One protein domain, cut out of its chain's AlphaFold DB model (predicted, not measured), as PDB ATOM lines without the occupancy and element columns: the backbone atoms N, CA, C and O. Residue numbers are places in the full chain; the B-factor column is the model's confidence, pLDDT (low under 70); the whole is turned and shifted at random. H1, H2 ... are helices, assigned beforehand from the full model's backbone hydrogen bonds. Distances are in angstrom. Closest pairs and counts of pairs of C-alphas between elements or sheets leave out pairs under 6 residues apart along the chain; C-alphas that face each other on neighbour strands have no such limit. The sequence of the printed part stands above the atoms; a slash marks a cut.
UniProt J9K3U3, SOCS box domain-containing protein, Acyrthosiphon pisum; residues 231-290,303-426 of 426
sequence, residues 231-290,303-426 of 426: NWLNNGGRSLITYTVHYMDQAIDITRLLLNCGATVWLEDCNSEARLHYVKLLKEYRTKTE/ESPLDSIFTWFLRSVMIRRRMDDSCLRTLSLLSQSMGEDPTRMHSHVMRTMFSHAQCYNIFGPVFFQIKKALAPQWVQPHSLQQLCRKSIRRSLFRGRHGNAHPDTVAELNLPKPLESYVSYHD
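Overview. This is residues 231 to 290 and 303 to 426 of the 426 residues of the protein "SOCS box domain-containing protein" of Acyrthosiphon pisum (UniProt J9K3U3). Four helices, H1, H2, H4 and H5, lie side by side as a core, with the H6 and H7 hairpin packing on it through H7; H8, H9 and H10 form a separate small group. H3 is an arm whose residues 283 to 289 stick out, with residue 290. The printed part has 184 residues with ten named helices, H1 to H10 in order, and no named strand: all helix. It is compact, with a radius of gyration of the C-alphas of 17.0 A and spans of 54 by 40 by 32 A.

Arrangement. H1, residues 240 to 246, and H2, residues 248 to 260, form a hairpin at a shallow tilt of 28 degrees; their closest C-alphas, of Thr 244 and Ala 251, are 5.4 A apart. H3, residues 273 to 289, touches no helix. H4, residues 309 to 320, touches H1 the same way at 31 degrees, a shallow tilt, closest at C-alphas of His 246 and Ser 316, 5.6 A. The hub is H5, residues 325 to 338; it touches H2 at a shallow tilt of 23 degrees, with C-alphas of Met 248 and Cys 327 closest at 5.2 A. H4 and H5, a hairpin, only just touch, with 3 pairs of C-alphas within 8 A, closest Phe 310 and Leu 334 at 7.2 A. H6, residues 342 to 355, and H7, residues 357 to 378, form a hairpin at a shallow tilt of 9 degrees; the C-alphas of Pro 342 and Trp 378 are closest, 4.4 A. H7 has a kink of 92 degrees near residue 364; its residues 370 to 377 alone touch H5, closest at C-alphas of Ser 335 and Leu 374, 5.8 A. H8, residues 384 to 397, touches H10, residues 416 to 422, about perpendicular at 77 degrees, with C-alphas of Arg 389 and Val 422 closest at 5.7 A. H9, residues 407 to 410, only just touches H10, with 3 pairs of C-alphas within 8 A, closest Val 409 and Glu 419 at 6.5 A. Every O i to N i+4 pair is within hydrogen-bond range in H1, H3, H4, H6, H8 and H10, against 7 of 9 in H2, 8 of 10 in H5 and 11 of 18 in H7; H9 is too short for one.

Along the chain. H1 begins at C-alpha 240, (21.026, -39.738, 17.658), and H10 ends at C-alpha 422, (29.333, -38.327, -2.399). From first to last C-alpha H3 measures 24.1 A, H7 21.1 A and H5 20.4 A.

Size, cuts and confidence. The C-alphas of Lys 288 and Pro 415 are farthest apart, 55.7 A. Residues 291 to 302 are not printed; C-alphas 290 and 303 are 15.9 A apart across the cut. The link from H2 to H3 is long. The pLDDT is under 70 at residues 270 to 290, 303 to 306, 398 to 406 and 426.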
ATOM      1  N   ASN A 231      24.691 -33.344  15.963       89.56
ATOM      2  CA  ASN A 231      25.748 -33.788  16.867       89.56
ATOM      3  C   ASN A 231      25.407 -33.533  18.337       89.56
ATOM      4  O   ASN A 231      26.281 -33.665  19.196       89.56
ATOM      5  N   TRP A 232      24.149 -33.193  18.645       88.69
ATOM      6  CA  TRP A 232      23.715 -33.036  20.026       88.69
ATOM      7  C   TRP A 232      23.929 -34.330  20.813       88.69
ATOM      8  O   TRP A 232      23.621 -35.425  20.337       88.69
ATOM      9  N   LEU A 233      24.415 -34.190  22.042       87.50
ATOM     10  CA  LEU A 233      24.670 -35.292  22.959       87.50
ATOM     11  C   LEU A 233      23.797 -35.122  24.187       87.50
ATOM     12  O   LEU A 233      23.720 -34.032  24.753       87.50
ATOM     13  N   ASN A 234      23.170 -36.208  24.612       86.56
ATOM     14  CA  ASN A 234      22.466 -36.225  25.884       86.56
ATOM     15  C   ASN A 234      23.434 -36.336  27.074       86.56
ATOM     16  O   ASN A 234      24.652 -36.441  26.903       86.56
ATOM     17  N   ASN A 235      22.894 -36.353  28.293       82.69
ATOM     18  CA  ASN A 235      23.686 -36.449  29.524       82.69
ATOM     19  C   ASN A 235      24.482 -37.766  29.624       82.69
ATOM     20  O   ASN A 235      25.451 -37.832  30.371       82.69
ATOM     21  N   GLY A 236      24.102 -38.796  28.859       80.62
ATOM     22  CA  GLY A 236      24.844 -40.053  28.728       80.62
ATOM     23  C   GLY A 236      25.922 -40.037  27.639       80.62
ATOM     24  O   GLY A 236      26.473 -41.085  27.320       80.62
ATOM     25  N   GLY A 237      26.192 -38.887  27.010       82.94
ATOM     26  CA  GLY A 237      27.184 -38.766  25.939       82.94
ATOM     27  C   GLY A 237      26.764 -39.406  24.612       82.94
ATOM     28  O   GLY A 237      27.605 -39.656  23.749       82.94
ATOM     29  N   ARG A 238      25.465 -39.670  24.425       88.00
ATOM     30  CA  ARG A 238      24.911 -40.323  23.233       88.00
ATOM     31  C   ARG A 238      24.245 -39.305  22.311       88.00
ATOM     32  O   ARG A 238      23.423 -38.503  22.755       88.00
ATOM     33  N   SER A 239      24.573 -39.361  21.023       91.62
ATOM     34  CA  SER A 239      23.883 -38.619  19.957       91.62
ATOM     35  C   SER A 239      22.874 -39.511  19.241       91.62
ATOM     36  O   SER A 239      22.874 -40.732  19.424       91.62
ATOM     37  N   LEU A 240      22.021 -38.940  18.384       94.56
ATOM     38  CA  LEU A 240      21.026 -39.738  17.658       94.56
ATOM     39  C   LEU A 240      21.670 -40.881  16.847       94.56
ATOM     40  O   LEU A 240      21.152 -41.994  16.852       94.56
ATOM     41  N   ILE A 241      22.828 -40.644  16.223       94.88
ATOM     42  CA  ILE A 241      23.513 -41.659  15.408       94.88
ATOM     43  C   ILE A 241      24.002 -42.864  16.233       94.88
ATOM     44  O   ILE A 241      24.052 -43.980  15.725       94.88
ATOM     45  N   THR A 242      24.285 -42.692  17.531       93.44
ATOM     46  CA  THR A 242      24.598 -43.837  18.408       93.44
ATOM     47  C   THR A 242      23.397 -44.773  18.561       93.44
ATOM     48  O   THR A 242      23.556 -45.992  18.551       93.44
ATOM     49  N   TYR A 243      22.183 -44.213  18.623       94.50
ATOM     50  CA  TYR A 243      20.950 -44.989  18.687       94.50
ATOM     51  C   TYR A 243      20.605 -45.637  17.346       94.50
ATOM     52  O   TYR A 243      20.132 -46.765  17.345       94.50
ATOM     53  N   THR A 244      20.846 -44.981  16.207       96.00
ATOM     54  CA  THR A 244      20.543 -45.589  14.897       96.00
ATOM     55  C   THR A 244      21.445 -46.784  14.620       96.00
ATOM     56  O   THR A 244      20.971 -47.838  14.211       96.00
ATOM     57  N   VAL A 245      22.737 -46.667  14.929       94.44
ATOM     58  CA  VAL A 245      23.708 -47.749  14.735       94.44
ATOM     59  C   VAL A 245      23.421 -48.952  15.630       94.44
ATOM     60  O   VAL A 245      23.705 -50.083  15.235       94.44
ATOM     61  N   HIS A 246      22.778 -48.740  16.781       92.81
ATOM     62  CA  HIS A 246      22.315 -49.842  17.617       92.81
ATOM     63  C   HIS A 246      21.344 -50.781  16.874       92.81
ATOM     64  O   HIS A 246      21.403 -51.996  17.070       92.81
ATOM     65  N   TYR A 247      20.515 -50.222  15.986       94.06
ATOM     66  CA  TYR A 247      19.550 -50.943  15.152       94.06
ATOM     67  C   TYR A 247      20.127 -51.463  13.824       94.06
ATOM     68  O   TYR A 247      19.435 -52.194  13.111       94.06
ATOM     69  N   MET A 248      21.391 -51.156  13.512       94.06
ATOM     70  CA  MET A 248      22.091 -51.604  12.300       94.06
ATOM     71  C   MET A 248      21.310 -51.266  11.016       94.06
ATOM     72  O   MET A 248      20.790 -50.153  10.891       94.06
ATOM     73  N   ASP A 249      21.198 -52.203  10.062       95.25
ATOM     74  CA  ASP A 249      20.667 -51.902   8.730       95.25
ATOM     75  C   ASP A 249      19.167 -51.588   8.738       95.25
ATOM     76  O   ASP A 249      18.670 -50.964   7.804       95.25
ATOM     77  N   GLN A 250      18.446 -51.906   9.820       95.06
ATOM     78  CA  GLN A 250      17.051 -51.482   9.989       95.06
ATOM     79  C   GLN A 250      16.919 -49.952  10.059       95.06
ATOM     80  O   GLN A 250      15.930 -49.385   9.599       95.06
ATOM     81  N   ALA A 251      17.936 -49.270  10.596       96.44
ATOM     82  CA  ALA A 251      18.007 -47.815  10.683       96.44
ATOM     83  C   ALA A 251      19.046 -47.226   9.708       96.44
ATOM     84  O   ALA A 251      19.563 -46.126   9.944       96.44
ATOM     85  N   ILE A 252      19.354 -47.934   8.610       95.69
ATOM     86  CA  ILE A 252      20.373 -47.512   7.638       95.69
ATOM     87  C   ILE A 252      20.060 -46.145   7.037       95.69
ATOM     88  O   ILE A 252      20.942 -45.296   6.947       95.69
ATOM     89  N   ASP A 253      18.796 -45.894   6.695       95.56
ATOM     90  CA  ASP A 253      18.388 -44.645   6.052       95.56
ATOM     91  C   ASP A 253      18.545 -43.448   6.989       95.56
ATOM     92  O   ASP A 253      18.939 -42.363   6.563       95.56
ATOM     93  N   ILE A 254      18.302 -43.657   8.286       96.25
ATOM     94  CA  ILE A 254      18.490 -42.632   9.315       96.25
ATOM     95  C   ILE A 254      19.987 -42.411   9.541       96.25
ATOM     96  O   ILE A 254      20.439 -41.273   9.562       96.25
ATOM     97  N   THR A 255      20.778 -43.482   9.639       96.19
ATOM     98  CA  THR A 255      22.240 -43.387   9.777       96.19
ATOM     99  C   THR A 255      22.857 -42.632   8.595       96.19
ATOM    100  O   THR A 255      23.643 -41.707   8.799       96.19
ATOM    101  N   ARG A 256      22.440 -42.952   7.364       94.44
ATOM    102  CA  ARG A 256      22.859 -42.267   6.135       94.44
ATOM    103  C   ARG A 256      22.467 -40.789   6.152       94.44
ATOM    104  O   ARG A 256      23.315 -39.940   5.891       94.44
ATOM    105  N   LEU A 257      21.219 -40.475   6.512       94.50
ATOM    106  CA  LEU A 257      20.740 -39.097   6.655       94.50
ATOM    107  C   LEU A 257      21.616 -38.298   7.623       94.50
ATOM    108  O   LEU A 257      22.061 -37.208   7.284       94.50
ATOM    109  N   LEU A 258      21.892 -38.846   8.808       94.19
ATOM    110  CA  LEU A 258      22.686 -38.163   9.828       94.19
ATOM    111  C   LEU A 258      24.116 -37.911   9.339       94.19
ATOM    112  O   LEU A 258      24.603 -36.788   9.454       94.19
ATOM    113  N   LEU A 259      24.769 -38.906   8.728       92.31
ATOM    114  CA  LEU A 259      26.105 -38.742   8.143       92.31
ATOM    115  C   LEU A 259      26.119 -37.695   7.021       92.31
ATOM    116  O   LEU A 259      27.049 -36.893   6.930       92.31
ATOM    117  N   ASN A 260      25.083 -37.650   6.182       91.31
ATOM    118  CA  ASN A 260      24.926 -36.615   5.158       91.31
ATOM    119  C   ASN A 260      24.647 -35.233   5.738       91.31
ATOM    120  O   ASN A 260      25.057 -34.241   5.144       91.31
ATOM    121  N   CYS A 261      24.037 -35.164   6.918       90.12
ATOM    122  CA  CYS A 261      23.859 -33.920   7.650       90.12
ATOM    123  C   CYS A 261      25.097 -33.457   8.428       90.12
ATOM    124  O   CYS A 261      25.056 -32.403   9.064       90.12
ATOM    125  N   GLY A 262      26.205 -34.201   8.352       89.19
ATOM    126  CA  GLY A 262      27.453 -33.869   9.037       89.19
ATOM    127  C   GLY A 262      27.558 -34.446  10.449       89.19
ATOM    128  O   GLY A 262      28.284 -33.897  11.280       89.19
ATOM    129  N   ALA A 263      26.846 -35.540  10.744       90.50
ATOM    130  CA  ALA A 263      27.053 -36.275  11.984       90.50
ATOM    131  C   ALA A 263      28.509 -36.750  12.087       90.50
ATOM    132  O   ALA A 263      29.031 -37.413  11.187       90.50
ATOM    133  N   THR A 264      29.166 -36.429  13.196       88.44
ATOM    134  CA  THR A 264      30.537 -36.849  13.464       88.44
ATOM    135  C   THR A 264      30.559 -38.294  13.935       88.44
ATOM    136  O   THR A 264      29.873 -38.646  14.896       88.44
ATOM    137  N   VAL A 265      31.397 -39.126  13.313       89.12
ATOM    138  CA  VAL A 265      31.570 -40.527  13.739       89.12
ATOM    139  C   VAL A 265      32.435 -40.661  14.986       89.12
ATOM    140  O   VAL A 265      32.278 -41.574  15.802       89.12
ATOM    141  N   TRP A 266      33.320 -39.691  15.159       87.38
ATOM    142  CA  TRP A 266      34.126 -39.516  16.346       87.38
ATOM    143  C   TRP A 266      33.366 -38.606  17.293       87.38
ATOM    144  O   TRP A 266      33.404 -37.389  17.144       87.38
ATOM    145  N   LEU A 267      32.663 -39.189  18.269       78.31
ATOM    146  CA  LEU A 267      31.922 -38.380  19.236       78.31
ATOM    147  C   LEU A 267      32.857 -37.393  19.944       78.31
ATOM    148  O   LEU A 267      32.436 -36.292  20.265       78.31
ATOM    149  N   GLU A 268      34.128 -37.758  20.160       72.38
ATOM    150  CA  GLU A 268      35.171 -36.883  20.727       72.38
ATOM    151  C   GLU A 268      35.264 -35.518  20.044       72.38
ATOM    152  O   GLU A 268      35.572 -34.539  20.715       72.38
ATOM    153  N   ASP A 269      34.928 -35.462  18.758       73.44
ATOM    154  CA  ASP A 269      35.016 -34.271  17.927       73.44
ATOM    155  C   ASP A 269      33.712 -33.432  17.983       73.44
ATOM    156  O   ASP A 269      33.624 -32.377  17.353       73.44
ATOM    157  N   CYS A 270      32.685 -33.861  18.735       69.56
ATOM    158  CA  CYS A 270      31.453 -33.095  18.945       69.56
ATOM    159  C   CYS A 270      31.722 -31.823  19.773       69.56
ATOM    160  O   CYS A 270      32.269 -31.865  20.875       69.56
ATOM    161  N   ASN A 271      31.254 -30.685  19.263       56.22
ATOM    162  CA  ASN A 271      31.766 -29.352  19.584       56.22
ATOM    163  C   ASN A 271      31.096 -28.647  20.785       56.22
ATOM    164  O   ASN A 271      30.946 -27.426  20.763       56.22
ATOM    165  N   SER A 272      30.635 -29.363  21.818       60.28
ATOM    166  CA  SER A 272      30.018 -28.684  22.969       60.28
ATOM    167  C   SER A 272      31.059 -28.380  24.054       60.28
ATOM    168  O   SER A 272      31.724 -29.273  24.573       60.28
ATOM    169  N   GLU A 273      31.208 -27.112  24.441       58.47
ATOM    170  CA  GLU A 273      32.020 -26.711  25.608       58.47
ATOM    171  C   GLU A 273      31.603 -27.477  26.878       58.47
ATOM    172  O   GLU A 273      32.437 -27.843  27.708       58.47
ATOM    173  N   ALA A 274      30.313 -27.815  26.983       53.12
ATOM    174  CA  ALA A 274      29.770 -28.695  28.012       53.12
ATOM    175  C   ALA A 274      30.388 -30.108  27.973       53.12
ATOM    176  O   ALA A 274      30.653 -30.685  29.026       53.12
ATOM    177  N   ARG A 275      30.687 -30.648  26.782       60.53
ATOM    178  CA  ARG A 275      31.427 -31.901  26.599       60.53
ATOM    179  C   ARG A 275      32.885 -31.739  27.000       60.53
ATOM    180  O   ARG A 275      33.378 -32.612  27.696       60.53
ATOM    181  N   LEU A 276      33.572 -30.650  26.645       56.78
ATOM    182  CA  LEU A 276      34.950 -30.425  27.116       56.78
ATOM    183  C   LEU A 276      35.016 -30.419  28.649       56.78
ATOM    184  O   LEU A 276      35.899 -31.054  29.223       56.78
ATOM    185  N   HIS A 277      34.042 -29.793  29.312       61.62
ATOM    186  CA  HIS A 277      33.941 -29.788  30.771       61.62
ATOM    187  C   HIS A 277      33.586 -31.169  31.353       61.62
ATOM    188  O   HIS A 277      34.211 -31.613  32.313       61.62
ATOM    189  N   TYR A 278      32.628 -31.889  30.764       58.97
ATOM    190  CA  TYR A 278      32.224 -33.222  31.224       58.97
ATOM    191  C   TYR A 278      33.305 -34.288  30.980       58.97
ATOM    192  O   TYR A 278      33.599 -35.090  31.860       58.97
ATOM    193  N   VAL A 279      33.975 -34.255  29.824       55.59
ATOM    194  CA  VAL A 279      35.147 -35.086  29.504       55.59
ATOM    195  C   VAL A 279      36.287 -34.789  30.468       55.59
ATOM    196  O   VAL A 279      36.958 -35.718  30.910       55.59
ATOM    197  N   LYS A 280      36.508 -33.513  30.808       64.44
ATOM    198  CA  LYS A 280      37.512 -33.114  31.797       64.44
ATOM    199  C   LYS A 280      37.181 -33.686  33.179       64.44
ATOM    200  O   LYS A 280      38.033 -34.352  33.753       64.44
ATOM    201  N   LEU A 281      35.935 -33.549  33.638       66.12
ATOM    202  CA  LEU A 281      35.467 -34.137  34.899       66.12
ATOM    203  C   LEU A 281      35.588 -35.665  34.924       66.12
ATOM    204  O   LEU A 281      36.048 -36.224  35.913       66.12
ATOM    205  N   LEU A 282      35.215 -36.357  33.845       59.34
ATOM    206  CA  LEU A 282      35.324 -37.816  33.767       59.34
ATOM    207  C   LEU A 282      36.773 -38.299  33.720       59.34
ATOM    208  O   LEU A 282      37.095 -39.310  34.338       59.34
ATOM    209  N   LYS A 283      37.653 -37.592  33.001       60.00
ATOM    210  CA  LYS A 283      39.091 -37.886  33.001       60.00
ATOM    211  C   LYS A 283      39.678 -37.690  34.399       60.00
ATOM    212  O   LYS A 283      40.364 -38.589  34.871       60.00
ATOM    213  N   GLU A 284      39.342 -36.588  35.073       66.38
ATOM    214  CA  GLU A 284      39.744 -36.314  36.461       66.38
ATOM    215  C   GLU A 284      39.200 -37.368  37.443       66.38
ATOM    216  O   GLU A 284      39.912 -37.800  38.353       66.38
ATOM    217  N   TYR A 285      37.965 -37.834  37.241       58.84
ATOM    218  CA  TYR A 285      37.363 -38.895  38.047       58.84
ATOM    219  C   TYR A 285      38.043 -40.249  37.814       58.84
ATOM    220  O   TYR A 285      38.343 -40.952  38.775       58.84
ATOM    221  N   ARG A 286      38.364 -40.602  36.561       55.88
ATOM    222  CA  ARG A 286      39.056 -41.853  36.204       55.88
ATOM    223  C   ARG A 286      40.477 -41.906  36.766       55.88
ATOM    224  O   ARG A 286      40.865 -42.923  37.325       55.88
ATOM    225  N   THR A 287      41.212 -40.795  36.711       61.00
ATOM    226  CA  THR A 287      42.544 -40.695  37.334       61.00
ATOM    227  C   THR A 287      42.498 -40.784  38.859       61.00
ATOM    228  O   THR A 287      43.477 -41.195  39.467       61.00
ATOM    229  N   LYS A 288      41.370 -40.416  39.485       61.56
ATOM    230  CA  LYS A 288      41.155 -40.570  40.934       61.56
ATOM    231  C   LYS A 288      40.664 -41.959  41.335       61.56
ATOM    232  O   LYS A 288      40.896 -42.367  42.460       61.56
ATOM    233  N   THR A 289      39.964 -42.668  40.453       51.31
ATOM    234  CA  THR A 289      39.390 -43.988  40.758       51.31
ATOM    235  C   THR A 289      40.308 -45.146  40.380       51.31
ATOM    236  O   THR A 289      40.145 -46.223  40.935       51.31
ATOM    237  N   GLU A 290      41.334 -44.949  39.545       49.06
ATOM    238  CA  GLU A 290      42.372 -45.974  39.328       49.06
ATOM    239  C   GLU A 290      43.150 -46.344  40.609       49.06
ATOM    240  O   GLU A 290      43.685 -47.447  40.675       49.06
ATOM    241  N   GLU A 303      29.335 -47.291  31.410       54.59
ATOM    242  CA  GLU A 303      29.602 -47.095  30.002       54.59
ATOM    243  C   GLU A 303      30.507 -45.880  29.881       54.59
ATOM    244  O   GLU A 303      30.203 -44.815  30.419       54.59
ATOM    245  N   SER A 304      31.632 -46.027  29.185       58.03
ATOM    246  CA  SER A 304      32.487 -44.890  28.875       58.03
ATOM    247  C   SER A 304      31.654 -43.904  28.041       58.03
ATOM    248  O   SER A 304      31.313 -44.228  26.900       58.03
ATOM    249  N   PRO A 305      31.335 -42.691  28.539       55.84
ATOM    250  CA  PRO A 305      30.385 -41.768  27.892       55.84
ATOM    251  C   PRO A 305      30.875 -41.196  26.550       55.84
ATOM    252  O   PRO A 305      30.299 -40.264  25.997       55.84
ATOM    253  N   LEU A 306      31.993 -41.712  26.044       61.69
ATOM    254  CA  LEU A 306      32.718 -41.256  24.865       61.69
ATOM    255  C   LEU A 306      33.002 -42.402  23.897       61.69
ATOM    256  O   LEU A 306      33.828 -42.258  22.998       61.69
ATOM    257  N   ASP A 307      32.339 -43.540  24.080       74.88
ATOM    258  CA  ASP A 307      32.458 -44.658  23.166       74.88
ATOM    259  C   ASP A 307      32.099 -44.218  21.748       74.88
ATOM    260  O   ASP A 307      31.031 -43.664  21.487       74.88
ATOM    261  N   SER A 308      33.033 -44.438  20.822       87.12
ATOM    262  CA  SER A 308      32.828 -44.129  19.410       87.12
ATOM    263  C   SER A 308      31.566 -44.811  18.878       87.12
ATOM    264  O   SER A 308      31.126 -45.842  19.395       87.12
ATOM    265  N   ILE A 309      31.050 -44.327  17.752       91.69
ATOM    266  CA  ILE A 309      29.934 -44.999  17.080       91.69
ATOM    267  C   ILE A 309      30.294 -46.443  16.697       91.69
ATOM    268  O   ILE A 309      29.450 -47.331  16.796       91.69
ATOM    269  N   PHE A 310      31.553 -46.712  16.337       93.94
ATOM    270  CA  PHE A 310      32.019 -48.078  16.081       93.94
ATOM    271  C   PHE A 310      31.941 -48.972  17.325       93.94
ATOM    272  O   PHE A 310      31.615 -50.147  17.219       93.94
ATOM    273  N   THR A 311      32.203 -48.426  18.511       92.06
ATOM    274  CA  THR A 311      32.081 -49.165  19.772       92.06
ATOM    275  C   THR A 311      30.629 -49.567  20.015       92.06
ATOM    276  O   THR A 311      30.361 -50.716  20.360       92.06
ATOM    277  N   TRP A 312      29.687 -48.654  19.766       91.62
ATOM    278  CA  TRP A 312      28.253 -48.942  19.830       91.62
ATOM    279  C   TRP A 312      27.823 -49.988  18.799       91.62
ATOM    280  O   TRP A 312      27.132 -50.940  19.157       91.62
ATOM    281  N   PHE A 313      28.296 -49.866  17.555       94.62
ATOM    282  CA  PHE A 313      28.089 -50.878  16.517       94.62
ATOM    283  C   PHE A 313      28.584 -52.254  16.972       94.62
ATOM    284  O   PHE A 313      27.835 -53.229  16.935       94.62
ATOM    285  N   LEU A 314      29.831 -52.329  17.444       93.69
ATOM    286  CA  LEU A 314      30.455 -53.581  17.855       93.69
ATOM    287  C   LEU A 314      29.686 -54.230  19.004       93.69
ATOM    288  O   LEU A 314      29.423 -55.426  18.948       93.69
ATOM    289  N   ARG A 315      29.266 -53.447  20.005       91.62
ATOM    290  CA  ARG A 315      28.424 -53.944  21.103       91.62
ATOM    291  C   ARG A 315      27.118 -54.530  20.589       91.62
ATOM    292  O   ARG A 315      26.761 -55.635  20.985       91.62
ATOM    293  N   SER A 316      26.439 -53.851  19.668       91.50
ATOM    294  CA  SER A 316      25.216 -54.380  19.060       91.50
ATOM    295  C   SER A 316      25.451 -55.687  18.301       91.50
ATOM    296  O   SER A 316      24.652 -56.615  18.427       91.50
ATOM    297  N   VAL A 317      26.559 -55.807  17.561       92.31
ATOM    298  CA  VAL A 317      26.936 -57.059  16.876       92.31
ATOM    299  C   VAL A 317      27.246 -58.164  17.885       92.31
ATOM    300  O   VAL A 317      26.804 -59.301  17.718       92.31
ATOM    301  N   MET A 318      27.948 -57.841  18.970       90.38
ATOM    302  CA  MET A 318      28.268 -58.795  20.030       90.38
ATOM    303  C   MET A 318      27.020 -59.301  20.758       90.38
ATOM    304  O   MET A 318      26.938 -60.497  21.033       90.38
ATOM    305  N   ILE A 319      26.030 -58.437  21.011       89.31
ATOM    306  CA  ILE A 319      24.737 -58.826  21.601       89.31
ATOM    307  C   ILE A 319      24.016 -59.835  20.695       89.31
ATOM    308  O   ILE A 319      23.505 -60.840  21.184       89.31
ATOM    309  N   ARG A 320      24.036 -59.622  19.371       86.31
ATOM    310  CA  ARG A 320      23.456 -60.558  18.388       86.31
ATOM    311  C   ARG A 320      24.301 -61.818  18.158       86.31
ATOM    312  O   ARG A 320      23.810 -62.784  17.581       86.31
ATOM    313  N   ARG A 321      25.567 -61.819  18.598       83.50
ATOM    314  CA  ARG A 321      26.565 -62.900  18.447       83.50
ATOM    315  C   ARG A 321      26.820 -63.355  17.003       83.50
ATOM    316  O   ARG A 321      27.414 -64.411  16.796       83.50
ATOM    317  N   ARG A 322      26.378 -62.593  16.002       81.81
ATOM    318  CA  ARG A 322      26.528 -62.914  14.579       81.81
ATOM    319  C   ARG A 322      26.693 -61.632  13.777       81.81
ATOM    320  O   ARG A 322      26.060 -60.627  14.085       81.81
ATOM    321  N   MET A 323      27.548 -61.700  12.762       83.62
ATOM    322  CA  MET A 323      27.612 -60.711  11.696       83.62
ATOM    323  C   MET A 323      26.848 -61.308  10.516       83.62
ATOM    324  O   MET A 323      27.284 -62.289   9.918       83.62
ATOM    325  N   ASP A 324      25.664 -60.782  10.266       86.69
ATOM    326  CA  ASP A 324      24.780 -61.170   9.176       86.69
ATOM    327  C   ASP A 324      24.683 -60.034   8.152       86.69
ATOM    328  O   ASP A 324      25.196 -58.927   8.359       86.69
ATOM    329  N   ASP A 325      23.984 -60.292   7.049       87.69
ATOM    330  CA  ASP A 325      23.770 -59.292   6.001       87.69
ATOM    331  C   ASP A 325      23.000 -58.059   6.508       87.69
ATOM    332  O   ASP A 325      23.040 -57.017   5.863       87.69
ATOM    333  N   SER A 326      22.363 -58.139   7.689       88.56
ATOM    334  CA  SER A 326      21.618 -57.043   8.328       88.56
ATOM    335  C   SER A 326      22.479 -56.001   9.059       88.56
ATOM    336  O   SER A 326      21.941 -55.076   9.679       88.56
ATOM    337  N   CYS A 327      23.807 -56.125   9.011       92.38
ATOM    338  CA  CYS A 327      24.725 -55.146   9.601       92.38
ATOM    339  C   CYS A 327      25.815 -54.641   8.648       92.38
ATOM    340  O   CYS A 327      26.534 -53.686   8.970       92.38
ATOM    341  N   LEU A 328      25.953 -55.273   7.479       93.19
ATOM    342  CA  LEU A 328      27.035 -55.007   6.538       93.19
ATOM    343  C   LEU A 328      26.916 -53.621   5.906       93.19
ATOM    344  O   LEU A 328      27.939 -52.968   5.684       93.19
ATOM    345  N   ARG A 329      25.694 -53.137   5.650       94.62
ATOM    346  CA  ARG A 329      25.502 -51.809   5.049       94.62
ATOM    347  C   ARG A 329      25.889 -50.716   6.034       94.62
ATOM    348  O   ARG A 329      26.608 -49.786   5.673       94.62
ATOM    349  N   THR A 330      25.487 -50.860   7.293       95.38
ATOM    350  CA  THR A 330      25.854 -49.943   8.376       95.38
ATOM    351  C   THR A 330      27.360 -49.959   8.595       95.38
ATOM    352  O   THR A 330      27.974 -48.896   8.671       95.38
ATOM    353  N   LEU A 331      27.983 -51.143   8.618       95.69
ATOM    354  CA  LEU A 331      29.435 -51.264   8.727       95.69
ATOM    355  C   LEU A 331      30.149 -50.592   7.553       95.69
ATOM    356  O   LEU A 331      31.114 -49.864   7.772       95.69
ATOM    357  N   SER A 332      29.662 -50.786   6.324       94.06
ATOM    358  CA  SER A 332      30.198 -50.126   5.131       94.06
ATOM    359  C   SER A 332      30.118 -48.603   5.265       94.06
ATOM    360  O   SER A 332      31.141 -47.933   5.117       94.06
ATOM    361  N   LEU A 333      28.969 -48.044   5.657       93.81
ATOM    362  CA  LEU A 333      28.823 -46.600   5.880       93.81
ATOM    363  C   LEU A 333      29.775 -46.070   6.958       93.81
ATOM    364  O   LEU A 333      30.468 -45.071   6.740       93.81
ATOM    365  N   LEU A 334      29.857 -46.751   8.104       94.25
ATOM    366  CA  LEU A 334      30.772 -46.369   9.181       94.25
ATOM    367  C   LEU A 334      32.228 -46.450   8.723       94.25
ATOM    368  O   LEU A 334      32.998 -45.531   8.985       94.25
ATOM    369  N   SER A 335      32.596 -47.497   7.983       93.00
ATOM    370  CA  SER A 335      33.946 -47.680   7.446       93.00
ATOM    371  C   SER A 335      34.356 -46.527   6.537       93.00
ATOM    372  O   SER A 335      35.451 -45.985   6.671       93.00
ATOM    373  N   GLN A 336      33.449 -46.104   5.655       91.50
ATOM    374  CA  GLN A 336      33.688 -45.030   4.705       91.50
ATOM    375  C   GLN A 336      33.839 -43.687   5.418       91.50
ATOM    376  O   GLN A 336      34.693 -42.887   5.041       91.50
ATOM    377  N   SER A 337      33.044 -43.454   6.465       90.88
ATOM    378  CA  SER A 337      33.106 -42.211   7.227       90.88
ATOM    379  C   SER A 337      34.282 -42.158   8.210       90.88
ATOM    380  O   SER A 337      34.831 -41.083   8.433       90.88
ATOM    381  N   MET A 338      34.696 -43.282   8.801       91.56
ATOM    382  CA  MET A 338      35.882 -43.347   9.669       91.56
ATOM    383  C   MET A 338      37.186 -43.333   8.868       91.56
ATOM    384  O   MET A 338      38.188 -42.809   9.356       91.56
ATOM    385  N   GLY A 339      37.162 -43.849   7.633       89.38
ATOM    386  CA  GLY A 339      38.298 -43.892   6.707       89.38
ATOM    387  C   GLY A 339      38.855 -42.520   6.312       89.38
ATOM    388  O   GLY A 339      39.870 -42.435   5.623       89.38
ATOM    389  N   GLU A 340      38.248 -41.423   6.778       85.06
ATOM    390  CA  GLU A 340      38.860 -40.097   6.731       85.06
ATOM    391  C   GLU A 340      40.226 -40.037   7.424       85.06
ATOM    392  O   GLU A 340      41.111 -39.320   6.944       85.06
ATOM    393  N   ASP A 341      40.401 -40.773   8.519       88.38
ATOM    394  CA  ASP A 341      41.674 -40.945   9.218       88.38
ATOM    395  C   ASP A 341      41.949 -42.450   9.407       88.38
ATOM    396  O   ASP A 341      41.555 -43.038  10.416       88.38
ATOM    397  N   PRO A 342      42.607 -43.089   8.424       90.56
ATOM    398  CA  PRO A 342      42.910 -44.522   8.404       90.56
ATOM    399  C   PRO A 342      43.656 -45.007   9.644       90.56
ATOM    400  O   PRO A 342      43.360 -46.075  10.179       90.56
ATOM    401  N   THR A 343      44.619 -44.213  10.112       91.00
ATOM    402  CA  THR A 343      45.483 -44.565  11.239       91.00
ATOM    403  C   THR A 343      44.700 -44.493  12.545       91.00
ATOM    404  O   THR A 343      44.778 -45.427  13.353       91.00
ATOM    405  N   ARG A 344      43.890 -43.436  12.734       90.94
ATOM    406  CA  ARG A 344      42.960 -43.325  13.873       90.94
ATOM    407  C   ARG A 344      41.926 -44.444  13.828       90.94
ATOM    408  O   ARG A 344      41.733 -45.110  14.840       90.94
ATOM    409  N   MET A 345      41.329 -44.705  12.664       93.44
ATOM    410  CA  MET A 345      40.355 -45.776  12.446       93.44
ATOM    411  C   MET A 345      40.917 -47.149  12.813       93.44
ATOM    412  O   MET A 345      40.339 -47.823  13.661       93.44
ATOM    413  N   HIS A 346      42.044 -47.555  12.225       94.06
ATOM    414  CA  HIS A 346      42.651 -48.861  12.482       94.06
ATOM    415  C   HIS A 346      43.024 -49.025  13.960       94.06
ATOM    416  O   HIS A 346      42.637 -50.008  14.593       94.06
ATOM    417  N   SER A 347      43.724 -48.039  14.535       92.69
ATOM    418  CA  SER A 347      44.142 -48.077  15.942       92.69
ATOM    419  C   SER A 347      42.946 -48.168  16.885       92.69
ATOM    420  O   SER A 347      42.968 -48.927  17.853       92.69
ATOM    421  N   HIS A 348      41.889 -47.410  16.592       91.81
ATOM    422  CA  HIS A 348      40.663 -47.396  17.375       91.81
ATOM    423  C   HIS A 348      39.889 -48.714  17.276       91.81
ATOM    424  O   HIS A 348      39.502 -49.274  18.300       91.81
ATOM    425  N   VAL A 349      39.696 -49.237  16.064       93.88
ATOM    426  CA  VAL A 349      38.993 -50.507  15.834       93.88
ATOM    427  C   VAL A 349      39.724 -51.650  16.525       93.88
ATOM    428  O   VAL A 349      39.096 -52.400  17.270       93.88
ATOM    429  N   MET A 350      41.047 -51.735  16.362       93.00
ATOM    430  CA  MET A 350      41.856 -52.754  17.030       93.00
ATOM    431  C   MET A 350      41.755 -52.637  18.547       93.00
ATOM    432  O   MET A 350      41.436 -53.619  19.210       93.00
ATOM    433  N   ARG A 351      41.946 -51.437  19.108       91.81
ATOM    434  CA  ARG A 351      41.825 -51.203  20.555       91.81
ATOM    435  C   ARG A 351      40.451 -51.608  21.087       91.81
ATOM    436  O   ARG A 351      40.374 -52.241  22.134       91.81
ATOM    437  N   THR A 352      39.390 -51.277  20.357       91.06
ATOM    438  CA  THR A 352      38.007 -51.596  20.738       91.06
ATOM    439  C   THR A 352      37.736 -53.098  20.656       91.06
ATOM    440  O   THR A 352      37.102 -53.653  21.546       91.06
ATOM    441  N   MET A 353      38.234 -53.791  19.630       91.19
ATOM    442  CA  MET A 353      38.125 -55.251  19.551       91.19
ATOM    443  C   MET A 353      38.916 -55.928  20.674       91.19
ATOM    444  O   MET A 353      38.386 -56.814  21.336       91.19
ATOM    445  N   PHE A 354      40.149 -55.480  20.942       90.00
ATOM    446  CA  PHE A 354      40.988 -56.023  22.013       90.00
ATOM    447  C   PHE A 354      40.401 -55.781  23.404       90.00
ATOM    448  O   PHE A 354      40.447 -56.682  24.236       90.00
ATOM    449  N   SER A 355      39.779 -54.623  23.656       87.69
ATOM    450  CA  SER A 355      39.111 -54.370  24.939       87.69
ATOM    451  C   SER A 355      37.932 -55.318  25.183       87.69
ATOM    452  O   SER A 355      37.603 -55.599  26.329       87.69
ATOM    453  N   HIS A 356      37.318 -55.834  24.115       84.19
ATOM    454  CA  HIS A 356      36.231 -56.814  24.166       84.19
ATOM    455  C   HIS A 356      36.716 -58.259  23.910       84.19
ATOM    456  O   HIS A 356      35.910 -59.189  23.862       84.19
ATOM    457  N   ALA A 357      38.029 -58.483  23.768       77.75
ATOM    458  CA  ALA A 357      38.609 -59.780  23.406       77.75
ATOM    459  C   ALA A 357      38.674 -60.790  24.564       77.75
ATOM    460  O   ALA A 357      39.113 -61.921  24.352       77.75
ATOM    461  N   GLN A 358      38.181 -60.440  25.758       80.19
ATOM    462  CA  GLN A 358      38.033 -61.387  26.872       80.19
ATOM    463  C   GLN A 358      37.208 -62.632  26.475       80.19
ATOM    464  O   GLN A 358      37.370 -63.695  27.065       80.19
ATOM    465  N   CYS A 359      36.400 -62.539  25.411       78.12
ATOM    466  CA  CYS A 359      35.639 -63.646  24.828       78.12
ATOM    467  C   CYS A 359      36.085 -64.004  23.390       78.12
ATOM    468  O   CYS A 359      35.248 -64.216  22.509       78.12
ATOM    469  N   TYR A 360      37.396 -64.069  23.121       77.19
ATOM    470  CA  TYR A 360      37.943 -64.315  21.773       77.19
ATOM    471  C   TYR A 360      37.470 -65.627  21.120       77.19
ATOM    472  O   TYR A 360      37.271 -65.655  19.908       77.19
ATOM    473  N   ASN A 361      37.231 -66.687  21.900       81.31
ATOM    474  CA  ASN A 361      36.725 -67.963  21.374       81.31
ATOM    475  C   ASN A 361      35.335 -67.831  20.734       81.31
ATOM    476  O   ASN A 361      35.000 -68.585  19.828       81.31
ATOM    477  N   ILE A 362      34.535 -66.865  21.191       83.19
ATOM    478  CA  ILE A 362      33.167 -66.646  20.715       83.19
ATOM    479  C   ILE A 362      33.161 -65.603  19.593       83.19
ATOM    480  O   ILE A 362      32.514 -65.795  18.565       83.19
ATOM    481  N   PHE A 363      33.902 -64.504  19.762       87.81
ATOM    482  CA  PHE A 363      33.854 -63.369  18.833       87.81
ATOM    483  C   PHE A 363      34.973 -63.348  17.786       87.81
ATOM    484  O   PHE A 363      34.935 -62.509  16.890       87.81
ATOM    485  N   GLY A 364      35.940 -64.267  17.840       90.06
ATOM    486  CA  GLY A 364      37.060 -64.339  16.896       90.06
ATOM    487  C   GLY A 364      36.636 -64.310  15.419       90.06
ATOM    488  O   GLY A 364      37.134 -63.458  14.677       90.06
ATOM    489  N   PRO A 365      35.675 -65.151  14.982       91.25
ATOM    490  CA  PRO A 365      35.165 -65.115  13.610       91.25
ATOM    491  C   PRO A 365      34.511 -63.776  13.243       91.25
ATOM    492  O   PRO A 365      34.768 -63.242  12.167       91.25
ATOM    493  N   VAL A 366      33.722 -63.198  14.154       91.31
ATOM    494  CA  VAL A 366      33.062 -61.895  13.962       91.31
ATOM    495  C   VAL A 366      34.103 -60.787  13.796       91.31
ATOM    496  O   VAL A 366      34.026 -59.992  12.862       91.31
ATOM    497  N   PHE A 367      35.124 -60.751  14.652       93.62
ATOM    498  CA  PHE A 367      36.198 -59.764  14.566       93.62
ATOM    499  C   PHE A 367      37.005 -59.912  13.278       93.62
ATOM    500  O   PHE A 367      37.334 -58.907  12.648       93.62
ATOM    501  N   PHE A 368      37.279 -61.146  12.847       92.88
ATOM    502  CA  PHE A 368      37.934 -61.403  11.567       92.88
ATOM    503  C   PHE A 368      37.105 -60.873  10.391       92.88
ATOM    504  O   PHE A 368      37.648 -60.199   9.514       92.88
ATOM    505  N   GLN A 369      35.795 -61.121  10.389       93.00
ATOM    506  CA  GLN A 369      34.900 -60.644   9.338       93.00
ATOM    507  C   GLN A 369      34.798 -59.113   9.312       93.00
ATOM    508  O   GLN A 369      34.954 -58.516   8.246       93.00
ATOM    509  N   ILE A 370      34.650 -58.462  10.472       94.50
ATOM    510  CA  ILE A 370      34.665 -56.995  10.570       94.50
ATOM    511  C   ILE A 370      36.005 -56.448  10.063       94.50
ATOM    512  O   ILE A 370      36.030 -55.534   9.244       94.50
ATOM    513  N   LYS A 371      37.135 -57.029  10.486       94.81
ATOM    514  CA  LYS A 371      38.467 -56.614  10.023       94.81
ATOM    515  C   LYS A 371      38.597 -56.746   8.504       94.81
ATOM    516  O   LYS A 371      39.130 -55.841   7.868       94.81
ATOM    517  N   LYS A 372      38.098 -57.840   7.922       94.19
ATOM    518  CA  LYS A 372      38.084 -58.065   6.470       94.19
ATOM    519  C   LYS A 372      37.243 -57.008   5.748       94.19
ATOM    520  O   LYS A 372      37.699 -56.475   4.743       94.19
ATOM    521  N   ALA A 373      36.064 -56.676   6.273       93.38
ATOM    522  CA  ALA A 373      35.175 -55.667   5.695       93.38
ATOM    523  C   ALA A 373      35.752 -54.242   5.780       93.38
ATOM    524  O   ALA A 373      35.576 -53.444   4.864       93.38
ATOM    525  N   LEU A 374      36.470 -53.925   6.861       93.88
ATOM    526  CA  LEU A 374      37.069 -52.605   7.082       93.88
ATOM    527  C   LEU A 374      38.425 -52.417   6.386       93.88
ATOM    528  O   LEU A 374      38.836 -51.278   6.155       93.88
ATOM    529  N   ALA A 375      39.105 -53.511   6.023       91.88
ATOM    530  CA  ALA A 375      40.441 -53.479   5.434       91.88
ATOM    531  C   ALA A 375      40.605 -52.510   4.247       91.88
ATOM    532  O   ALA A 375      41.569 -51.744   4.256       91.88
ATOM    533  N   PRO A 376      39.672 -52.441   3.277       90.75
ATOM    534  CA  PRO A 376      39.817 -51.548   2.127       90.75
ATOM    535  C   PRO A 376      39.845 -50.051   2.472       90.75
ATOM    536  O   PRO A 376      40.295 -49.252   1.658       90.75
ATOM    537  N   GLN A 377      39.341 -49.643   3.643       89.12
ATOM    538  CA  GLN A 377      39.282 -48.226   4.025       89.12
ATOM    539  C   GLN A 377      40.531 -47.755   4.779       89.12
ATOM    540  O   GLN A 377      40.830 -46.560   4.773       89.12
ATOM    541  N   TRP A 378      41.277 -48.668   5.415       89.88
ATOM    542  CA  TRP A 378      42.488 -48.310   6.162       89.88
ATOM    543  C   TRP A 378      43.804 -48.777   5.533       89.88
ATOM    544  O   TRP A 378      44.867 -48.370   6.002       89.88
ATOM    545  N   VAL A 379      43.768 -49.626   4.501       87.50
ATOM    546  CA  VAL A 379      44.970 -49.999   3.740       87.50
ATOM    547  C   VAL A 379      45.361 -48.825   2.844       87.50
ATOM    548  O   VAL A 379      44.517 -48.235   2.175       87.50
ATOM    549  N   GLN A 380      46.643 -48.470   2.856       81.75
ATOM    550  CA  GLN A 380      47.208 -47.458   1.966       81.75
ATOM    551  C   GLN A 380      47.864 -48.128   0.748       81.75
ATOM    552  O   GLN A 380      48.423 -49.217   0.902       81.75
ATOM    553  N   PRO A 381      47.855 -47.482  -0.436       86.94
ATOM    554  CA  PRO A 381      47.289 -46.156  -0.728       86.94
ATOM    555  C   PRO A 381      45.761 -46.161  -0.944       86.94
ATOM    556  O   PRO A 381      45.197 -47.138  -1.429       86.94
ATOM    557  N   HIS A 382      45.095 -45.046  -0.617       85.62
ATOM    558  CA  HIS A 382      43.662 -44.846  -0.890       85.62
ATOM    559  C   HIS A 382      43.381 -44.697  -2.379       85.62
ATOM    560  O   HIS A 382      44.194 -44.147  -3.126       85.62
ATOM    561  N   SER A 383      42.183 -45.103  -2.801       89.19
ATOM    562  CA  SER A 383      41.745 -44.837  -4.167       89.19
ATOM    563  C   SER A 383      41.545 -43.335  -4.384       89.19
ATOM    564  O   SER A 383      41.112 -42.602  -3.487       89.19
ATOM    565  N   LEU A 384      41.816 -42.864  -5.605       91.19
ATOM    566  CA  LEU A 384      41.589 -41.463  -5.972       91.19
ATOM    567  C   LEU A 384      40.136 -41.040  -5.702       91.19
ATOM    568  O   LEU A 384      39.894 -39.953  -5.189       91.19
ATOM    569  N   GLN A 385      39.173 -41.932  -5.956       90.00
ATOM    570  CA  GLN A 385      37.754 -41.691  -5.684       90.00
ATOM    571  C   GLN A 385      37.489 -41.389  -4.201       90.00
ATOM    572  O   GLN A 385      36.788 -40.424  -3.887       90.00
ATOM    573  N   GLN A 386      38.091 -42.153  -3.280       87.62
ATOM    574  CA  GLN A 386      37.961 -41.913  -1.839       87.62
ATOM    575  C   GLN A 386      38.546 -40.553  -1.440       87.62
ATOM    576  O   GLN A 386      37.927 -39.822  -0.662       87.62
ATOM    577  N   LEU A 387      39.713 -40.195  -1.989       89.75
ATOM    578  CA  LEU A 387      40.365 -38.907  -1.734       89.75
ATOM    579  C   LEU A 387      39.524 -37.732  -2.253       89.75
ATOM    580  O   LEU A 387      39.318 -36.760  -1.523       89.75
ATOM    581  N   CYS A 388      38.982 -37.844  -3.470       91.94
ATOM    582  CA  CYS A 388      38.088 -36.848  -4.058       91.94
ATOM    583  C   CYS A 388      36.822 -36.672  -3.219       91.94
ATOM    584  O   CYS A 388      36.505 -35.552  -2.822       91.94
ATOM    585  N   ARG A 389      36.134 -37.766  -2.865       90.06
ATOM    586  CA  ARG A 389      34.938 -37.707  -2.012       90.06
ATOM    587  C   ARG A 389      35.234 -37.035  -0.682       90.06
ATOM    588  O   ARG A 389      34.490 -36.155  -0.266       90.06
ATOM    589  N   LYS A 390      36.329 -37.414  -0.024       87.56
ATOM    590  CA  LYS A 390      36.769 -36.808   1.237       87.56
ATOM    591  C   LYS A 390      37.004 -35.305   1.092       87.56
ATOM    592  O   LYS A 390      36.568 -34.546   1.951       87.56
ATOM    593  N   SER A 391      37.671 -34.877   0.023       90.06
ATOM    594  CA  SER A 391      37.900 -33.457  -0.260       90.06
ATOM    595  C   SER A 391      36.581 -32.702  -0.467       90.06
ATOM    596  O   SER A 391      36.333 -31.724   0.233       90.06
ATOM    597  N   ILE A 392      35.689 -33.217  -1.323       89.81
ATOM    598  CA  ILE A 392      34.370 -32.624  -1.604       89.81
ATOM    599  C   ILE A 392      33.555 -32.499  -0.317       89.81
ATOM    600  O   ILE A 392      33.099 -31.414   0.033       89.81
ATOM    601  N   ARG A 393      33.422 -33.598   0.433       87.56
ATOM    602  CA  ARG A 393      32.679 -33.616   1.693       87.56
ATOM    603  C   ARG A 393      33.279 -32.628   2.695       87.56
ATOM    604  O   ARG A 393      32.551 -31.833   3.273       87.56
ATOM    605  N   ARG A 394      34.601 -32.586   2.866       85.00
ATOM    606  CA  ARG A 394      35.229 -31.595   3.755       85.00
ATOM    607  C   ARG A 394      34.901 -30.163   3.356       85.00
ATOM    608  O   ARG A 394      34.623 -29.378   4.250       85.00
ATOM    609  N   SER A 395      34.886 -29.838   2.069       85.56
ATOM    610  CA  SER A 395      34.528 -28.496   1.594       85.56
ATOM    611  C   SER A 395      33.049 -28.159   1.809       85.56
ATOM    612  O   SER A 395      32.725 -27.018   2.120       85.56
ATOM    613  N   LEU A 396      32.153 -29.143   1.694       82.00
ATOM    614  CA  LEU A 396      30.718 -28.958   1.943       82.00
ATOM    615  C   LEU A 396      30.383 -28.840   3.438       82.00
ATOM    616  O   LEU A 396      29.464 -28.112   3.815       82.00
ATOM    617  N   PHE A 397      31.113 -29.571   4.284       74.62
ATOM    618  CA  PHE A 397      30.757 -29.782   5.689       74.62
ATOM    619  C   PHE A 397      31.656 -29.027   6.687       74.62
ATOM    620  O   PHE A 397      31.229 -28.799   7.818       74.62
ATOM    621  N   ARG A 398      32.876 -28.592   6.325       65.56
ATOM    622  CA  ARG A 398      33.713 -27.748   7.204       65.56
ATOM    623  C   ARG A 398      33.341 -26.275   7.049       65.56
ATOM    624  O   ARG A 398      33.479 -25.707   5.976       65.56
ATOM    625  N   GLY A 399      32.937 -25.646   8.153       52.75
ATOM    626  CA  GLY A 399      32.725 -24.194   8.245       52.75
ATOM    627  C   GLY A 399      31.267 -23.761   8.407       52.75
ATOM    628  O   GLY A 399      31.014 -22.632   8.818       52.75
ATOM    629  N   ARG A 400      30.292 -24.652   8.180       51.94
ATOM    630  CA  ARG A 400      28.900 -24.393   8.569       51.94
ATOM    631  C   ARG A 400      28.692 -24.875  10.004       51.94
ATOM    632  O   ARG A 400      28.638 -26.067  10.265       51.94
ATOM    633  N   HIS A 401      28.511 -23.944  10.939       50.41
ATOM    634  CA  HIS A 401      28.039 -24.222  12.308       50.41
ATOM    635  C   HIS A 401      26.573 -24.719  12.366       50.41
ATOM    636  O   HIS A 401      25.935 -24.672  13.415       50.41
ATOM    637  N   GLY A 402      26.011 -25.163  11.241       59.12
ATOM    638  CA  GLY A 402      24.670 -25.721  11.129       59.12
ATOM    639  C   GLY A 402      24.721 -27.017  10.333       59.12
ATOM    640  O   GLY A 402      25.616 -27.186   9.506       59.12
ATOM    641  N   ASN A 403      23.768 -27.917  10.597       64.56
ATOM    642  CA  ASN A 403      23.624 -29.170   9.858       64.56
ATOM    643  C   ASN A 403      23.750 -28.900   8.367       64.56
ATOM    644  O   ASN A 403      23.092 -27.997   7.836       64.56
ATOM    645  N   ALA A 404      24.562 -29.686   7.683       65.62
ATOM    646  CA  ALA A 404      24.554 -29.588   6.246       65.62
ATOM    647  C   ALA A 404      23.272 -30.203   5.703       65.62
ATOM    648  O   ALA A 404      22.794 -31.235   6.176       65.62
ATOM    649  N   HIS A 405      22.669 -29.522   4.742       66.12
ATOM    650  CA  HIS A 405      21.452 -30.024   4.141       66.12
ATOM    651  C   HIS A 405      21.837 -31.059   3.073       66.12
ATOM    652  O   HIS A 405      22.778 -30.796   2.320       66.12
ATOM    653  N   PRO A 406      21.164 -32.218   2.973       64.69
ATOM    654  CA  PRO A 406      21.432 -33.187   1.907       64.69
ATOM    655  C   PRO A 406      21.358 -32.552   0.506       64.69
ATOM    656  O   PRO A 406      22.195 -32.849  -0.341       64.69
ATOM    657  N   ASP A 407      20.462 -31.579   0.317       73.56
ATOM    658  CA  ASP A 407      20.307 -30.816  -0.934       73.56
ATOM    659  C   ASP A 407      21.573 -30.036  -1.350       73.56
ATOM    660  O   ASP A 407      21.734 -29.715  -2.522       73.56
ATOM    661  N   THR A 408      22.527 -29.802  -0.438       78.69
ATOM    662  CA  THR A 408      23.790 -29.109  -0.764       78.69
ATOM    663  C   THR A 408      24.637 -29.896  -1.775       78.69
ATOM    664  O   THR A 408      25.428 -29.310  -2.506       78.69
ATOM    665  N   VAL A 409      24.508 -31.230  -1.824       83.56
ATOM    666  CA  VAL A 409      25.217 -32.044  -2.830       83.56
ATOM    667  C   VAL A 409      24.533 -31.929  -4.194       83.56
ATOM    668  O   VAL A 409      25.226 -31.844  -5.206       83.56
ATOM    669  N   ALA A 410      23.199 -31.855  -4.221       85.06
ATOM    670  CA  ALA A 410      22.424 -31.688  -5.450       85.06
ATOM    671  C   ALA A 410      22.729 -30.344  -6.140       85.06
ATOM    672  O   ALA A 410      22.805 -30.273  -7.366       85.06
ATOM    673  N   GLU A 411      23.010 -29.293  -5.362       87.62
ATOM    674  CA  GLU A 411      23.431 -27.975  -5.868       87.62
ATOM    675  C   GLU A 411      24.747 -28.011  -6.672       87.62
ATOM    676  O   GLU A 411      25.013 -27.103  -7.461       87.62
ATOM    677  N   LEU A 412      25.566 -29.062  -6.526       86.81
ATOM    678  CA  LEU A 412      26.811 -29.221  -7.285       86.81
ATOM    679  C   LEU A 412      26.589 -29.639  -8.747       86.81
ATOM    680  O   LEU A 412      27.554 -29.650  -9.510       86.81
ATOM    681  N   ASN A 413      25.357 -29.991  -9.142       91.88
ATOM    682  CA  ASN A 413      25.009 -30.449 -10.494       91.88
ATOM    683  C   ASN A 413      25.904 -31.603 -10.997       91.88
ATOM    684  O   ASN A 413      26.280 -31.660 -12.171       91.88
ATOM    685  N   LEU A 414      26.277 -32.525 -10.102       92.00
ATOM    686  CA  LEU A 414      27.066 -33.703 -10.460       92.00
ATOM    687  C   LEU A 414      26.195 -34.744 -11.187       92.00
ATOM    688  O   LEU A 414      24.993 -34.837 -10.933       92.00
ATOM    689  N   PRO A 415      26.782 -35.597 -12.045       95.00
ATOM    690  CA  PRO A 415      26.102 -36.791 -12.534       95.00
ATOM    691  C   PRO A 415      25.564 -37.634 -11.370       95.00
ATOM    692  O   PRO A 415      26.294 -37.869 -10.404       95.00
ATOM    693  N   LYS A 416      24.335 -38.157 -11.496       91.69
ATOM    694  CA  LYS A 416      23.659 -38.944 -10.441       91.69
ATOM    695  C   LYS A 416      24.545 -40.010  -9.771       91.69
ATOM    696  O   LYS A 416      24.517 -40.088  -8.550       91.69
ATOM    697  N   PRO A 417      25.383 -40.790 -10.491       92.50
ATOM    698  CA  PRO A 417      26.259 -41.769  -9.840       92.50
ATOM    699  C   PRO A 417      27.297 -41.136  -8.899       92.50
ATOM    700  O   PRO A 417      27.610 -41.694  -7.850       92.50
ATOM    701  N   LEU A 418      27.827 -39.961  -9.255       90.69
ATOM    702  CA  LEU A 418      28.785 -39.227  -8.426       90.69
ATOM    703  C   LEU A 418      28.091 -38.522  -7.262       90.69
ATOM    704  O   LEU A 418      28.633 -38.503  -6.159       90.69
ATOM    705  N   GLU A 419      26.890 -37.988  -7.488       91.06
ATOM    706  CA  GLU A 419      26.050 -37.438  -6.427       91.06
ATOM    707  C   GLU A 419      25.759 -38.504  -5.364       91.06
ATOM    708  O   GLU A 419      26.052 -38.283  -4.185       91.06
ATOM    709  N   SER A 420      25.293 -39.688  -5.780       90.19
ATOM    710  CA  SER A 420      25.052 -40.829  -4.892       90.19
ATOM    711  C   SER A 420      26.316 -41.242  -4.136       90.19
ATOM    712  O   SER A 420      26.301 -41.360  -2.910       90.19
ATOM    713  N   TYR A 421      27.451 -41.341  -4.834       90.06
ATOM    714  CA  TYR A 421      28.734 -41.688  -4.221       90.06
ATOM    715  C   TYR A 421      29.189 -40.690  -3.139       90.06
ATOM    716  O   TYR A 421      29.727 -41.090  -2.099       90.06
ATOM    717  N   VAL A 422      28.979 -39.388  -3.360       88.94
ATOM    718  CA  VAL A 422      29.333 -38.327  -2.399       88.94
ATOM    719  C   VAL A 422      28.365 -38.300  -1.216       88.94
ATOM    720  O   VAL A 422      28.789 -38.071  -0.079       88.94
ATOM    721  N   SER A 423      27.086 -38.563  -1.468       86.94
ATOM    722  CA  SER A 423      26.000 -38.561  -0.484       86.94
ATOM    723  C   SER A 423      25.735 -39.936   0.149       86.94
ATOM    724  O   SER A 423      24.688 -40.146   0.752       86.94
ATOM    725  N   TYR A 424      26.669 -40.886   0.052       86.31
ATOM    726  CA  TYR A 424      26.522 -42.232   0.627       86.31
ATOM    727  C   TYR A 424      25.231 -42.975   0.214       86.31
ATOM    728  O   TYR A 424      24.773 -43.863   0.939       86.31
ATOM    729  N   HIS A 425      24.615 -42.603  -0.909       81.19
ATOM    730  CA  HIS A 425      23.512 -43.348  -1.505       81.19
ATOM    731  C   HIS A 425      24.095 -44.477  -2.366       81.19
ATOM    732  O   HIS A 425      25.039 -44.245  -3.121       81.19
ATOM    733  N   ASP A 426      23.566 -45.691  -2.184       60.97
ATOM    734  CA  ASP A 426      23.929 -46.878  -2.973       60.97
ATOM    735  C   ASP A 426      23.141 -46.909  -4.286       60.97
ATOM    736  O   ASP A 426      21.925 -46.590  -4.230       60.97
TER     737      ASP A 426